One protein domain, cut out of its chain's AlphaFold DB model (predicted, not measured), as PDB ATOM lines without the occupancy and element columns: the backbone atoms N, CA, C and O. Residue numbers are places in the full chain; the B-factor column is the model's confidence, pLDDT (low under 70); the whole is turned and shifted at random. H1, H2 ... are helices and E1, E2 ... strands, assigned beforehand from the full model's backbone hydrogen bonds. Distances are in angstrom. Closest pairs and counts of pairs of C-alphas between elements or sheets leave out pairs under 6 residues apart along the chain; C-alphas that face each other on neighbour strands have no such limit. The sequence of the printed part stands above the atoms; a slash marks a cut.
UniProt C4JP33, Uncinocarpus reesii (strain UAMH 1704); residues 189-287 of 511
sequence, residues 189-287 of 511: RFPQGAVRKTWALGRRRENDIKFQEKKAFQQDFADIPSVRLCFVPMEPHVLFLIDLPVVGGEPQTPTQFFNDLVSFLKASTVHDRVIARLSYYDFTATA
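This is residues 189 to 287 of the 511 residues of a protein of Uncinocarpus reesii (strain UAMH 1704) (UniProt C4JP33). Two loosely joined lobes lie end to end: a ribbon of E1 and E2 with H1 and long loops, and a helical hairpin, H2 and H3, with H4 near one end. The 99 residues run E1, H1, E2, H2, H3, H4, mostly helix, under half in named elements; the sheet is antiparallel. The whole is loose, radius of gyration of the C-alphas 15.9 A, spanning 47 by 29 by 21 A.

Start at E1, residues 194 to 197; its antiparallel neighbour is E2, residues 238 to 241, with N 194 and O 241 2.8 A apart, within hydrogen-bond range. H1, residues 211 to 220, touches no helix. H2, residues 256 to 267, and H3, residues 272 to 280, form a hairpin at a shallow tilt of 17 degrees; H2 touches with residues 262 to 266 alone, closest C-alphas Val 262 and Ile 275, 6.7 A. H4, residues 284 to 287, touches residues 256 to 258 of H2 alone, closest C-alphas Thr 286 and Phe 257, 6.3 A. Every O i to N i+4 pair is within hydrogen-bond range in H1 and H2, but 1 of 5 in H3, beside 5 of 6 O i to N i+3 pairs; H4 is too short for an i+4 pair.

Find E1's beginning, C-alpha 194, at (-23.697, 13.737, 3.594). From C-alpha 256 at (-10.757, 2.927, -3.565), H2 runs 16.5 A; H1 runs 14.1 A and H3 13.7 A.

The farthest C-alphas, Gly 202 and Glu 250, are 48.6 A apart. The printed part has no cut; links E1 to H1, H1 to E2 and E2 to H2 are long. Look for pLDDT under 70 at residues 199 to 236 and 250 to 251.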
ATOM      1  N   ARG A 189     -32.364   9.420   4.210       78.81
ATOM      2  CA  ARG A 189     -31.570   8.628   3.278       78.81
ATOM      3  C   ARG A 189     -30.423   9.502   2.795       78.81
ATOM      4  O   ARG A 189     -30.647  10.630   2.351       78.81
ATOM      5  N   PHE A 190     -29.208   8.982   2.872       84.56
ATOM      6  CA  PHE A 190     -27.984   9.623   2.403       84.56
ATOM      7  C   PHE A 190     -27.313   8.793   1.295       84.56
ATOM      8  O   PHE A 190     -26.127   8.476   1.399       84.56
ATOM      9  N   PRO A 191     -28.015   8.469   0.190       85.69
ATOM     10  CA  PRO A 191     -27.490   7.596  -0.867       85.69
ATOM     11  C   PRO A 191     -26.277   8.183  -1.593       85.69
ATOM     12  O   PRO A 191     -25.581   7.480  -2.310       85.69
ATOM     13  N   GLN A 192     -26.030   9.485  -1.443       88.94
ATOM     14  CA  GLN A 192     -24.911  10.196  -2.058       88.94
ATOM     15  C   GLN A 192     -23.851  10.647  -1.048       88.94
ATOM     16  O   GLN A 192     -22.951  11.403  -1.426       88.94
ATOM     17  N   GLY A 193     -23.963  10.205   0.207       87.88
ATOM     18  CA  GLY A 193     -23.171  10.699   1.327       87.88
ATOM     19  C   GLY A 193     -23.573  12.114   1.758       87.88
ATOM     20  O   GLY A 193     -23.982  12.947   0.946       87.88
ATOM     21  N   ALA A 194     -23.461  12.409   3.047       86.81
ATOM     22  CA  ALA A 194     -23.697  13.737   3.594       86.81
ATOM     23  C   ALA A 194     -22.878  13.974   4.860       86.81
ATOM     24  O   ALA A 194     -22.701  13.073   5.676       86.81
ATOM     25  N   VAL A 195     -22.456  15.223   5.058       87.06
ATOM     26  CA  VAL A 195     -21.878  15.672   6.325       87.06
ATOM     27  C   VAL A 195     -22.924  16.463   7.110       87.06
ATOM     28  O   VAL A 195     -23.623  17.322   6.556       87.06
ATOM     29  N   ARG A 196     -23.085  16.152   8.398       82.50
ATOM     30  CA  ARG A 196     -24.116  16.736   9.267       82.50
ATOM     31  C   ARG A 196     -23.568  17.080  10.645       82.50
ATOM     32  O   ARG A 196     -22.705  16.388  11.168       82.50
ATOM     33  N   LYS A 197     -24.108  18.140  11.247       80.88
ATOM     34  CA  LYS A 197     -23.867  18.475  12.654       80.88
ATOM     35  C   LYS A 197     -24.822  17.673  13.536       80.88
ATOM     36  O   LYS A 197     -25.979  17.450  13.178       80.88
ATOM     37  N   THR A 198     -24.363  17.285  14.716       73.88
ATOM     38  CA  THR A 198     -25.251  16.801  15.769       73.88
ATOM     39  C   THR A 198     -25.877  17.974  16.525       73.88
ATOM     40  O   THR A 198     -25.278  19.048  16.668       73.88
ATOM     41  N   TRP A 199     -27.098  17.768  17.023       68.88
ATOM     42  CA  TRP A 199     -27.731  18.702  17.954       68.88
ATOM     43  C   TRP A 199     -27.008  18.678  19.306       68.88
ATOM     44  O   TRP A 199     -26.571  17.610  19.742       68.88
ATOM     45  N   ALA A 200     -26.911  19.829  19.967       63.38
ATOM     46  CA  ALA A 200     -26.299  19.983  21.286       63.38
ATOM     47  C   ALA A 200     -27.314  20.551  22.287       63.38
ATOM     48  O   ALA A 200     -28.124  21.417  21.934       63.38
ATOM     49  N   LEU A 201     -27.255  20.069  23.530       56.03
ATOM     50  CA  LEU A 201     -28.183  20.434  24.598       56.03
ATOM     51  C   LEU A 201     -28.181  21.951  24.853       56.03
ATOM     52  O   LEU A 201     -27.133  22.594  24.913       56.03
ATOM     53  N   GLY A 202     -29.373  22.539  24.979       54.31
ATOM     54  CA  GLY A 202     -29.534  23.973  25.239       54.31
ATOM     55  C   GLY A 202     -29.292  24.887  24.029       54.31
ATOM     56  O   GLY A 202     -29.027  26.075  24.214       54.31
ATOM     57  N   ARG A 203     -29.338  24.385  22.784       60.69
ATOM     58  CA  ARG A 203     -29.324  25.229  21.569       60.69
ATOM     59  C   ARG A 203     -30.600  25.108  20.746       60.69
ATOM     60  O   ARG A 203     -31.181  24.027  20.613       60.69
ATOM     61  N   ARG A 204     -30.989  26.239  20.140       48.56
ATOM     62  CA  ARG A 204     -32.033  26.282  19.111       48.56
ATOM     63  C   ARG A 204     -31.584  25.435  17.925       48.56
ATOM     64  O   ARG A 204     -30.427  25.465  17.518       48.56
ATOM     65  N   ARG A 205     -32.520  24.646  17.420       58.41
ATOM     66  CA  ARG A 205     -32.291  23.637  16.393       58.41
ATOM     67  C   ARG A 205     -32.180  24.252  14.994       58.41
ATOM     68  O   ARG A 205     -32.951  25.147  14.660       58.41
ATOM     69  N   GLU A 206     -31.281  23.694  14.183       65.00
ATOM     70  CA  GLU A 206     -31.124  23.976  12.746       65.00
ATOM     71  C   GLU A 206     -31.254  22.664  11.928       65.00
ATOM     72  O   GLU A 206     -32.101  21.821  12.231       65.00
ATOM     73  N   ASN A 207     -30.383  22.448  10.933       58.66
ATOM     74  CA  ASN A 207     -30.260  21.233  10.110       58.66
ATOM     75  C   ASN A 207     -29.483  20.094  10.814       58.66
ATOM     76  O   ASN A 207     -28.716  19.365  10.181       58.66
ATOM     77  N   ASP A 208     -29.635  19.976  12.132       65.31
ATOM     78  CA  ASP A 208     -28.932  18.990  12.958       65.31
ATOM     79  C   ASP A 208     -29.596  17.599  12.891       65.31
ATOM     80  O   ASP A 208     -30.819  17.496  12.748       65.31
ATOM     81  N   ILE A 209     -28.806  16.533  13.086       61.53
ATOM     82  CA  ILE A 209     -29.322  15.166  13.300       61.53
ATOM     83  C   ILE A 209     -30.241  15.163  14.533       61.53
ATOM     84  O   ILE A 209     -29.857  15.638  15.610       61.53
ATOM     85  N   LYS A 210     -31.461  14.639  14.370       61.84
ATOM     86  CA  LYS A 210     -32.529  14.574  15.374       61.84
ATOM     87  C   LYS A 210     -32.099  13.762  16.594       61.84
ATOM     88  O   LYS A 210     -31.383  12.772  16.498       61.84
ATOM     89  N   PHE A 211     -32.666  14.106  17.747       53.38
ATOM     90  CA  PHE A 211     -32.552  13.302  18.968       53.38
ATOM     91  C   PHE A 211     -33.046  11.854  18.775       53.38
ATOM     92  O   PHE A 211     -32.399  10.917  19.227       53.38
ATOM     93  N   GLN A 212     -34.140  11.661  18.030       51.69
ATOM     94  CA  GLN A 212     -34.657  10.332  17.681       51.69
ATOM     95  C   GLN A 212     -33.697   9.537  16.785       51.69
ATOM     96  O   GLN A 212     -33.588   8.333  16.957       51.69
ATOM     97  N   GLU A 213     -32.971  10.197  15.877       61.38
ATOM     98  CA  GLU A 213     -31.953   9.549  15.038       61.38
ATOM     99  C   GLU A 213     -30.720   9.178  15.863       61.38
ATOM    100  O   GLU A 213     -30.210   8.079  15.714       61.38
ATOM    101  N   LYS A 214     -30.278  10.036  16.795       60.50
ATOM    102  CA  LYS A 214     -29.222   9.668  17.753       60.50
ATOM    103  C   LYS A 214     -29.614   8.457  18.588       60.50
ATOM    104  O   LYS A 214     -28.789   7.570  18.759       60.50
ATOM    105  N   LYS A 215     -30.855   8.418  19.087       60.59
ATOM    106  CA  LYS A 215     -31.373   7.277  19.848       60.59
ATOM    107  C   LYS A 215     -31.478   6.032  18.968       60.59
ATOM    108  O   LYS A 215     -31.089   4.975  19.432       60.59
ATOM    109  N   ALA A 216     -31.926   6.159  17.717       58.59
ATOM    110  CA  ALA A 216     -31.946   5.058  16.751       58.59
ATOM    111  C   ALA A 216     -30.532   4.533  16.471       58.59
ATOM    112  O   ALA A 216     -30.301   3.349  16.645       58.59
ATOM    113  N   PHE A 217     -29.555   5.403  16.195       62.41
ATOM    114  CA  PHE A 217     -28.156   4.989  16.066       62.41
ATOM    115  C   PHE A 217     -27.632   4.358  17.360       62.41
ATOM    116  O   PHE A 217     -26.958   3.347  17.319       62.41
ATOM    117  N   GLN A 218     -27.938   4.894  18.540       61.22
ATOM    118  CA  GLN A 218     -27.527   4.248  19.790       61.22
ATOM    119  C   GLN A 218     -28.180   2.872  19.969       61.22
ATOM    120  O   GLN A 218     -27.507   1.955  20.425       61.22
ATOM    121  N   GLN A 219     -29.447   2.725  19.579       62.50
ATOM    122  CA  GLN A 219     -30.205   1.476  19.623       62.50
ATOM    123  C   GLN A 219     -29.635   0.440  18.644       62.50
ATOM    124  O   GLN A 219     -29.394  -0.691  19.049       62.50
ATOM    125  N   ASP A 220     -29.347   0.835  17.401       57.28
ATOM    126  CA  ASP A 220     -28.808  -0.029  16.341       57.28
ATOM    127  C   ASP A 220     -27.455  -0.653  16.725       57.28
ATOM    128  O   ASP A 220     -27.086  -1.716  16.230       57.28
ATOM    129  N   PHE A 221     -26.712  -0.000  17.624       54.72
ATOM    130  CA  PHE A 221     -25.408  -0.457  18.106       54.72
ATOM    131  C   PHE A 221     -25.436  -0.950  19.564       54.72
ATOM    132  O   PHE A 221     -24.405  -1.411  20.052       54.72
ATOM    133  N   ALA A 222     -26.579  -0.884  20.257       53.75
ATOM    134  CA  ALA A 222     -26.693  -1.214  21.684       53.75
ATOM    135  C   ALA A 222     -26.374  -2.687  21.982       53.75
ATOM    136  O   ALA A 222     -25.788  -2.994  23.019       53.75
ATOM    137  N   ASP A 223     -26.710  -3.578  21.047       47.44
ATOM    138  CA  ASP A 223     -26.513  -5.023  21.185       47.44
ATOM    139  C   ASP A 223     -25.138  -5.495  20.685       47.44
ATOM    140  O   ASP A 223     -24.841  -6.690  20.707       47.44
ATOM    141  N   ILE A 224     -24.277  -4.576  20.227       51.97
ATOM    142  CA  ILE A 224     -22.910  -4.892  19.809       51.97
ATOM    143  C   ILE A 224     -22.001  -4.715  21.036       51.97
ATOM    144  O   ILE A 224     -21.665  -3.580  21.377       51.97
ATOM    145  N   PRO A 225     -21.528  -5.799  21.690       37.16
ATOM    146  CA  PRO A 225     -20.916  -5.731  23.027       37.16
ATOM    147  C   PRO A 225     -19.668  -4.838  23.123       37.16
ATOM    148  O   PRO A 225     -19.271  -4.427  24.212       37.16
ATOM    149  N   SER A 226     -19.048  -4.547  21.976       40.03
ATOM    150  CA  SER A 226     -17.793  -3.803  21.857       40.03
ATOM    151  C   SER A 226     -17.945  -2.419  21.220       40.03
ATOM    152  O   SER A 226     -16.937  -1.741  21.037       40.03
ATOM    153  N   VAL A 227     -19.158  -1.986  20.864       41.03
ATOM    154  CA  VAL A 227     -19.387  -0.661  20.273       41.03
ATOM    155  C   VAL A 227     -20.258   0.163  21.209       41.03
ATOM    156  O   VAL A 227     -21.378  -0.211  21.530       41.03
ATOM    157  N   ARG A 228     -19.747   1.319  21.643       48.78
ATOM    158  CA  ARG A 228     -20.544   2.333  22.342       48.78
ATOM    159  C   ARG A 228     -20.521   3.624  21.543       48.78
ATOM    160  O   ARG A 228     -19.460   4.207  21.336       48.78
ATOM    161  N   LEU A 229     -21.695   4.087  21.126       52.97
ATOM    162  CA  LEU A 229     -21.864   5.411  20.531       52.97
ATOM    163  C   LEU A 229     -22.099   6.446  21.638       52.97
ATOM    164  O   LEU A 229     -23.225   6.654  22.103       52.97
ATOM    165  N   CYS A 230     -21.020   7.100  22.061       50.94
ATOM    166  CA  CYS A 230     -21.069   8.192  23.027       50.94
ATOM    167  C   CYS A 230     -21.255   9.528  22.298       50.94
ATOM    168  O   CYS A 230     -20.330  10.034  21.669       50.94
ATOM    169  N   PHE A 231     -22.441  10.126  22.412       55.03
ATOM    170  CA  PHE A 231     -22.648  11.533  22.069       55.03
ATOM    171  C   PHE A 231     -22.602  12.339  23.363       55.03
ATOM    172  O   PHE A 231     -23.557  12.287  24.139       55.03
ATOM    173  N   VAL A 232     -21.517  13.075  23.610       52.44
ATOM    174  CA  VAL A 232     -21.454  13.960  24.779       52.44
ATOM    175  C   VAL A 232     -22.545  15.032  24.605       52.44
ATOM    176  O   VAL A 232     -22.558  15.714  23.577       52.44
ATOM    177  N   PRO A 233     -23.500  15.189  25.546       48.12
ATOM    178  CA  PRO A 233     -24.688  16.031  25.343       48.12
ATOM    179  C   PRO A 233     -24.380  17.499  25.012       48.12
ATOM    180  O   PRO A 233     -25.198  18.180  24.390       48.12
ATOM    181  N   MET A 234     -23.201  17.971  25.425       53.03
ATOM    182  CA  MET A 234     -22.746  19.355  25.297       53.03
ATOM    183  C   MET A 234     -21.729  19.580  24.175       53.03
ATOM    184  O   MET A 234     -21.337  20.722  23.948       53.03
ATOM    185  N   GLU A 235     -21.333  18.538  23.438       61.91
ATOM    186  CA  GLU A 235     -20.374  18.674  22.343       61.91
ATOM    187  C   GLU A 235     -21.048  18.444  20.983       61.91
ATOM    188  O   GLU A 235     -21.581  17.369  20.688       61.91
ATOM    189  N   PRO A 236     -21.047  19.456  20.106       68.25
ATOM    190  CA  PRO A 236     -21.442  19.272  18.733       68.25
ATOM    191  C   PRO A 236     -20.371  18.510  17.949       68.25
ATOM    192  O   PRO A 236     -19.236  18.966  17.797       68.25
ATOM    193  N   HIS A 237     -20.776  17.389  17.363       74.88
ATOM    194  CA  HIS A 237     -19.956  16.592  16.458       74.88
ATOM    195  C   HIS A 237     -20.374  16.819  15.009       74.88
ATOM    196  O   HIS A 237     -21.540  17.102  14.716       74.88
ATOM    197  N   VAL A 238     -19.417  16.664  14.102       83.00
ATOM    198  CA  VAL A 238     -19.656  16.594  12.662       83.00
ATOM    199  C   VAL A 238     -19.541  15.133  12.232       83.00
ATOM    200  O   VAL A 238     -18.523  14.497  12.479       83.00
ATOM    201  N   LEU A 239     -20.601  14.594  11.629       84.12
ATOM    202  CA  LEU A 239     -20.703  13.199  11.205       84.12
ATOM    203  C   LEU A 239     -20.763  13.106   9.684       84.12
ATOM    204  O   LEU A 239     -21.471  13.886   9.046       84.12
ATOM    205  N   PHE A 240     -20.070  12.116   9.124       88.81
ATOM    206  CA  PHE A 240     -20.259  11.661   7.751       88.81
ATOM    207  C   PHE A 240     -21.224  10.470   7.747       88.81
ATOM    208  O   PHE A 240     -21.033   9.514   8.495       88.81
ATOM    209  N   LEU A 241     -22.265  10.542   6.921       86.81
ATOM    210  CA  LEU A 241     -23.312   9.530   6.796       86.81
ATOM    211  C   LEU A 241     -23.452   9.139   5.328       86.81
ATOM    212  O   LEU A 241     -23.538  10.020   4.474       86.81
ATOM    213  N   ILE A 242     -23.514   7.844   5.033       89.25
ATOM    214  CA  ILE A 242     -23.758   7.329   3.684       89.25
ATOM    215  C   ILE A 242     -24.590   6.050   3.753       89.25
ATOM    216  O   ILE A 242     -24.306   5.167   4.559       89.25
ATOM    217  N   ASP A 243     -25.613   5.960   2.906       86.75
ATOM    218  CA  ASP A 243     -26.379   4.727   2.752       86.75
ATOM    219  C   ASP A 243     -25.626   3.788   1.809       86.75
ATOM    220  O   ASP A 243     -25.248   4.189   0.708       86.75
ATOM    221  N   LEU A 244     -25.484   2.528   2.210       90.00
ATOM    222  CA  LEU A 244     -24.940   1.462   1.375       90.00
ATOM    223  C   LEU A 244     -26.049   0.419   1.169       90.00
ATOM    224  O   LEU A 244     -26.320  -0.360   2.085       90.00
ATOM    225  N   PRO A 245     -26.785   0.442   0.044       89.44
ATOM    226  CA  PRO A 245     -27.847  -0.529  -0.202       89.44
ATOM    227  C   PRO A 245     -27.260  -1.923  -0.452       89.44
ATOM    228  O   PRO A 245     -26.112  -2.054  -0.860       89.44
ATOM    229  N   VAL A 246     -28.044  -2.976  -0.216       88.88
ATOM    230  CA  VAL A 246     -27.631  -4.349  -0.549       88.88
ATOM    231  C   VAL A 246     -27.520  -4.491  -2.070       88.88
ATOM    232  O   VAL A 246     -28.383  -4.007  -2.805       88.88
ATOM    233  N   VAL A 247     -26.468  -5.157  -2.546       87.50
ATOM    234  CA  VAL A 247     -26.257  -5.446  -3.968       87.50
ATOM    235  C   VAL A 247     -27.365  -6.385  -4.451       87.50
ATOM    236  O   VAL A 247     -27.480  -7.517  -3.992       87.50
ATOM    237  N   GLY A 248     -28.190  -5.908  -5.385       73.88
ATOM    238  CA  GLY A 248     -29.301  -6.671  -5.971       73.88
ATOM    239  C   GLY A 248     -28.970  -7.383  -7.289       73.88
ATOM    240  O   GLY A 248     -29.894  -7.770  -8.000       73.88
ATOM    241  N   GLY A 249     -27.692  -7.498  -7.667       70.50
ATOM    242  CA  GLY A 249     -27.281  -7.972  -8.993       70.50
ATOM    243  C   GLY A 249     -25.793  -8.318  -9.108       70.50
ATOM    244  O   GLY A 249     -25.210  -8.870  -8.178       70.50
ATOM    245  N   GLU A 250     -25.197  -8.014 -10.266       65.25
ATOM    246  CA  GLU A 250     -23.807  -8.358 -10.601       65.25
ATOM    247  C   GLU A 250     -22.773  -7.746  -9.634       65.25
ATOM    248  O   GLU A 250     -22.981  -6.629  -9.131       65.25
ATOM    249  N   PRO A 251     -21.633  -8.434  -9.408       69.19
ATOM    250  CA  PRO A 251     -20.541  -7.934  -8.582       69.19
ATOM    251  C   PRO A 251     -20.083  -6.547  -9.041       69.19
ATOM    252  O   PRO A 251     -19.690  -6.355 -10.192       69.19
ATOM    253  N   GLN A 252     -20.117  -5.576  -8.131       76.06
ATOM    254  CA  GLN A 252     -19.629  -4.228  -8.407       76.06
ATOM    255  C   GLN A 252     -18.107  -4.174  -8.272       76.06
ATOM    256  O   GLN A 252     -17.522  -4.815  -7.396       76.06
ATOM    257  N   THR A 253     -17.462  -3.368  -9.116       86.19
ATOM    258  CA  THR A 253     -16.037  -3.065  -8.962       86.19
ATOM    259  C   THR A 253     -15.818  -2.312  -7.645       86.19
ATOM    260  O   THR A 253     -16.443  -1.267  -7.443       86.19
ATOM    261  N   PRO A 254     -14.932  -2.792  -6.752       90.88
ATOM    262  CA  PRO A 254     -14.636  -2.106  -5.500       90.88
ATOM    263  C   PRO A 254     -14.103  -0.690  -5.729       90.88
ATOM    264  O   PRO A 254     -13.203  -0.478  -6.545       90.88
ATOM    265  N   THR A 255     -14.628   0.279  -4.981       94.56
ATOM    266  CA  THR A 255     -14.083   1.640  -4.955       94.56
ATOM    267  C   THR A 255     -12.772   1.681  -4.170       94.56
ATOM    268  O   THR A 255     -12.506   0.814  -3.336       94.56
ATOM    269  N   GLN A 256     -11.961   2.723  -4.379       93.44
ATOM    270  CA  GLN A 256     -10.757   2.927  -3.565       93.44
ATOM    271  C   GLN A 256     -11.111   3.065  -2.074       93.44
ATOM    272  O   GLN A 256     -10.502   2.406  -1.240       93.44
ATOM    273  N   PHE A 257     -12.191   3.791  -1.764       95.19
ATOM    274  CA  PHE A 257     -12.759   3.881  -0.417       95.19
ATOM    275  C   PHE A 257     -13.008   2.499   0.212       95.19
ATOM    276  O   PHE A 257     -12.636   2.266   1.360       95.19
ATOM    277  N   PHE A 258     -13.628   1.571  -0.528       95.25
ATOM    278  CA  PHE A 258     -13.860   0.206  -0.052       95.25
ATOM    279  C   PHE A 258     -12.543  -0.529   0.216       95.25
ATOM    280  O   PHE A 258     -12.401  -1.176   1.253       95.25
ATOM    281  N   ASN A 259     -11.579  -0.425  -0.701       95.25
ATOM    282  CA  ASN A 259     -10.288  -1.100  -0.574       95.25
ATOM    283  C   ASN A 259      -9.518  -0.623   0.666       95.25
ATOM    284  O   ASN A 259      -9.016  -1.456   1.426       95.25
ATOM    285  N   ASP A 260      -9.487   0.688   0.909       94.88
ATOM    286  CA  ASP A 260      -8.809   1.281   2.065       94.88
ATOM    287  C   ASP A 260      -9.525   0.923   3.378       94.88
ATOM    288  O   ASP A 260      -8.882   0.532   4.354       94.88
ATOM    289  N   LEU A 261     -10.865   0.927   3.392       95.50
ATOM    290  CA  LEU A 261     -11.650   0.461   4.542       95.50
ATOM    291  C   LEU A 261     -11.355  -1.011   4.867       95.50
ATOM    292  O   LEU A 261     -11.118  -1.362   6.024       95.50
ATOM    293  N   VAL A 262     -11.337  -1.884   3.859       94.88
ATOM    294  CA  VAL A 262     -11.004  -3.304   4.036       94.88
ATOM    295  C   VAL A 262      -9.577  -3.473   4.558       94.88
ATOM    296  O   VAL A 262      -9.360  -4.287   5.458       94.88
ATOM    297  N   SER A 263      -8.615  -2.715   4.026       94.06
ATOM    298  CA  SER A 263      -7.223  -2.727   4.487       94.06
ATOM    299  C   SER A 263      -7.127  -2.370   5.973       94.06
ATOM    300  O   SER A 263      -6.571  -3.133   6.769       94.06
ATOM    301  N   PHE A 264      -7.775  -1.276   6.374       95.31
ATOM    302  CA  PHE A 264      -7.823  -0.821   7.759       95.31
ATOM    303  C   PHE A 264      -8.491  -1.830   8.701       95.31
ATOM    304  O   PHE A 264      -7.971  -2.103   9.784       95.31
ATOM    305  N   LEU A 265      -9.612  -2.438   8.297       95.06
ATOM    306  CA  LEU A 265     -10.316  -3.441   9.107       95.06
ATOM    307  C   LEU A 265      -9.499  -4.728   9.272       95.06
ATOM    308  O   LEU A 265      -9.441  -5.276  10.374       95.06
ATOM    309  N   LYS A 266      -8.823  -5.186   8.209       94.31
ATOM    310  CA  LYS A 266      -7.897  -6.328   8.276       94.31
ATOM    311  C   LYS A 266      -6.746  -6.044   9.233       94.31
ATOM    312  O   LYS A 266      -6.437  -6.879  10.081       94.31
ATOM    313  N   ALA A 267      -6.143  -4.859   9.131       92.94
ATOM    314  CA  ALA A 267      -5.090  -4.428  10.044       92.94
ATOM    315  C   ALA A 267      -5.604  -4.365  11.493       92.94
ATOM    316  O   ALA A 267      -4.928  -4.837  12.406       92.94
ATOM    317  N   SER A 268      -6.839  -3.893  11.688       91.56
ATOM    318  CA  SER A 268      -7.543  -3.856  12.980       91.56
ATOM    319  C   SER A 268      -7.969  -5.241  13.487       91.56
ATOM    320  O   SER A 268      -8.674  -5.347  14.489       91.56
ATOM    321  N   THR A 269      -7.552  -6.323  12.822       92.25
ATOM    322  CA  THR A 269      -7.832  -7.726  13.172       92.25
ATOM    323  C   THR A 269      -9.311  -8.116  13.135       92.25
ATOM    324  O   THR A 269      -9.711  -9.128  13.718       92.25
ATOM    325  N   VAL A 270     -10.135  -7.349  12.416       90.06
ATOM    326  CA  VAL A 270     -11.533  -7.713  12.178       90.06
ATOM    327  C   VAL A 270     -11.571  -9.001  11.362       90.06
ATOM    328  O   VAL A 270     -10.872  -9.153  10.363       90.06
ATOM    329  N   HIS A 271     -12.379  -9.958  11.811       90.12
ATOM    330  CA  HIS A 271     -12.412 -11.295  11.231       90.12
ATOM    331  C   HIS A 271     -12.852 -11.266   9.756       90.12
ATOM    332  O   HIS A 271     -13.864 -10.646   9.427       90.12
ATOM    333  N   ASP A 272     -12.171 -12.020   8.884       91.94
ATOM    334  CA  ASP A 272     -12.401 -12.010   7.427       91.94
ATOM    335  C   ASP A 272     -13.859 -12.263   7.033       91.94
ATOM    336  O   ASP A 272     -14.361 -11.671   6.087       91.94
ATOM    337  N   ARG A 273     -14.584 -13.102   7.785       88.69
ATOM    338  CA  ARG A 273     -16.031 -13.327   7.571       88.69
ATOM    339  C   ARG A 273     -16.884 -12.067   7.736       88.69
ATOM    340  O   ARG A 273     -17.894 -11.950   7.058       88.69
ATOM    341  N   VAL A 274     -16.521 -11.157   8.641       89.12
ATOM    342  CA  VAL A 274     -17.222  -9.874   8.818       89.12
ATOM    343  C   VAL A 274     -16.878  -8.947   7.658       89.12
ATOM    344  O   VAL A 274     -17.771  -8.362   7.059       89.12
ATOM    345  N   ILE A 275     -15.600  -8.890   7.281       91.31
ATOM    346  CA  ILE A 275     -15.120  -8.094   6.145       91.31
ATOM    347  C   ILE A 275     -15.761  -8.566   4.834       91.31
ATOM    348  O   ILE A 275     -16.207  -7.750   4.036       91.31
ATOM    349  N   ALA A 276     -15.891  -9.878   4.640       90.00
ATOM    350  CA  ALA A 276     -16.541 -10.471   3.477       90.00
ATOM    351  C   ALA A 276     -18.021 -10.082   3.355       90.00
ATOM    352  O   ALA A 276     -18.541 -10.079   2.250       90.00
ATOM    353  N   ARG A 277     -18.703  -9.712   4.449       90.12
ATOM    354  CA  ARG A 277     -20.087  -9.207   4.381       90.12
ATOM    355  C   ARG A 277     -20.173  -7.797   3.807       90.12
ATOM    356  O   ARG A 277     -21.244  -7.414   3.352       90.12
ATOM    357  N   LEU A 278     -19.083  -7.026   3.803       90.75
ATOM    358  CA  LEU A 278     -19.083  -5.692   3.197       90.75
ATOM    359  C   LEU A 278     -19.318  -5.759   1.685       90.75
ATOM    360  O   LEU A 278     -19.919  -4.845   1.140       90.75
ATOM    361  N   SER A 279     -18.919  -6.847   1.012       89.44
ATOM    362  CA  SER A 279     -19.167  -7.008  -0.429       89.44
ATOM    363  C   SER A 279     -20.641  -7.231  -0.782       89.44
ATOM    364  O   SER A 279     -20.993  -7.176  -1.956       89.44
ATOM    365  N   TYR A 280     -21.508  -7.464   0.210       89.44
ATOM    366  CA  TYR A 280     -22.956  -7.534   0.002       89.44
ATOM    367  C   TYR A 280     -23.594  -6.158  -0.161       89.44
ATOM    368  O   TYR A 280     -24.768  -6.085  -0.510       89.44
ATOM    369  N   TYR A 281     -22.854  -5.081   0.094       91.69
ATOM    370  CA  TYR A 281     -23.349  -3.717  -0.010       91.69
ATOM    371  C   TYR A 281     -22.723  -2.989  -1.197       91.69
ATOM    372  O   TYR A 281     -21.577  -3.230  -1.574       91.69
ATOM    373  N   ASP A 282     -23.493  -2.089  -1.793       91.12
ATOM    374  CA  ASP A 282     -23.083  -1.272  -2.921       91.12
ATOM    375  C   ASP A 282     -22.300  -0.045  -2.435       91.12
ATOM    376  O   ASP A 282     -22.853   0.892  -1.854       91.12
ATOM    377  N   PHE A 283     -20.993  -0.056  -2.697       93.56
ATOM    378  CA  PHE A 283     -20.077   1.041  -2.387       93.56
ATOM    379  C   PHE A 283     -19.902   2.032  -3.545       93.56
ATOM    380  O   PHE A 283     -19.120   2.967  -3.404       93.56
ATOM    381  N   THR A 284     -20.597   1.904  -4.679       93.31
ATOM    382  CA  THR A 284     -20.380   2.762  -5.864       93.31
ATOM    383  C   THR A 284     -20.502   4.258  -5.557       93.31
ATOM    384  O   THR A 284     -19.679   5.055  -6.012       93.31
ATOM    385  N   ALA A 285     -21.444   4.657  -4.694       92.00
ATOM    386  CA  ALA A 285     -21.616   6.047  -4.259       92.00
ATOM    387  C   ALA A 285     -20.414   6.613  -3.473       92.00
ATOM    388  O   ALA A 285     -20.278   7.834  -3.342       92.00
ATOM    389  N   THR A 286     -19.523   5.747  -2.978       94.75
ATOM    390  CA  THR A 286     -18.288   6.141  -2.288       94.75
ATOM    391  C   THR A 286     -17.157   6.534  -3.231       94.75
ATOM    392  O   THR A 286     -16.165   7.074  -2.761       94.75
ATOM    393  N   ALA A 287     -17.295   6.331  -4.548       93.06
ATOM    394  CA  ALA A 287     -16.214   6.531  -5.522       93.06
ATOM    395  C   ALA A 287     -15.609   7.947  -5.529       93.06
ATOM    396  O   ALA A 287     -14.463   8.124  -5.926       93.06
TER     397      ALA A 287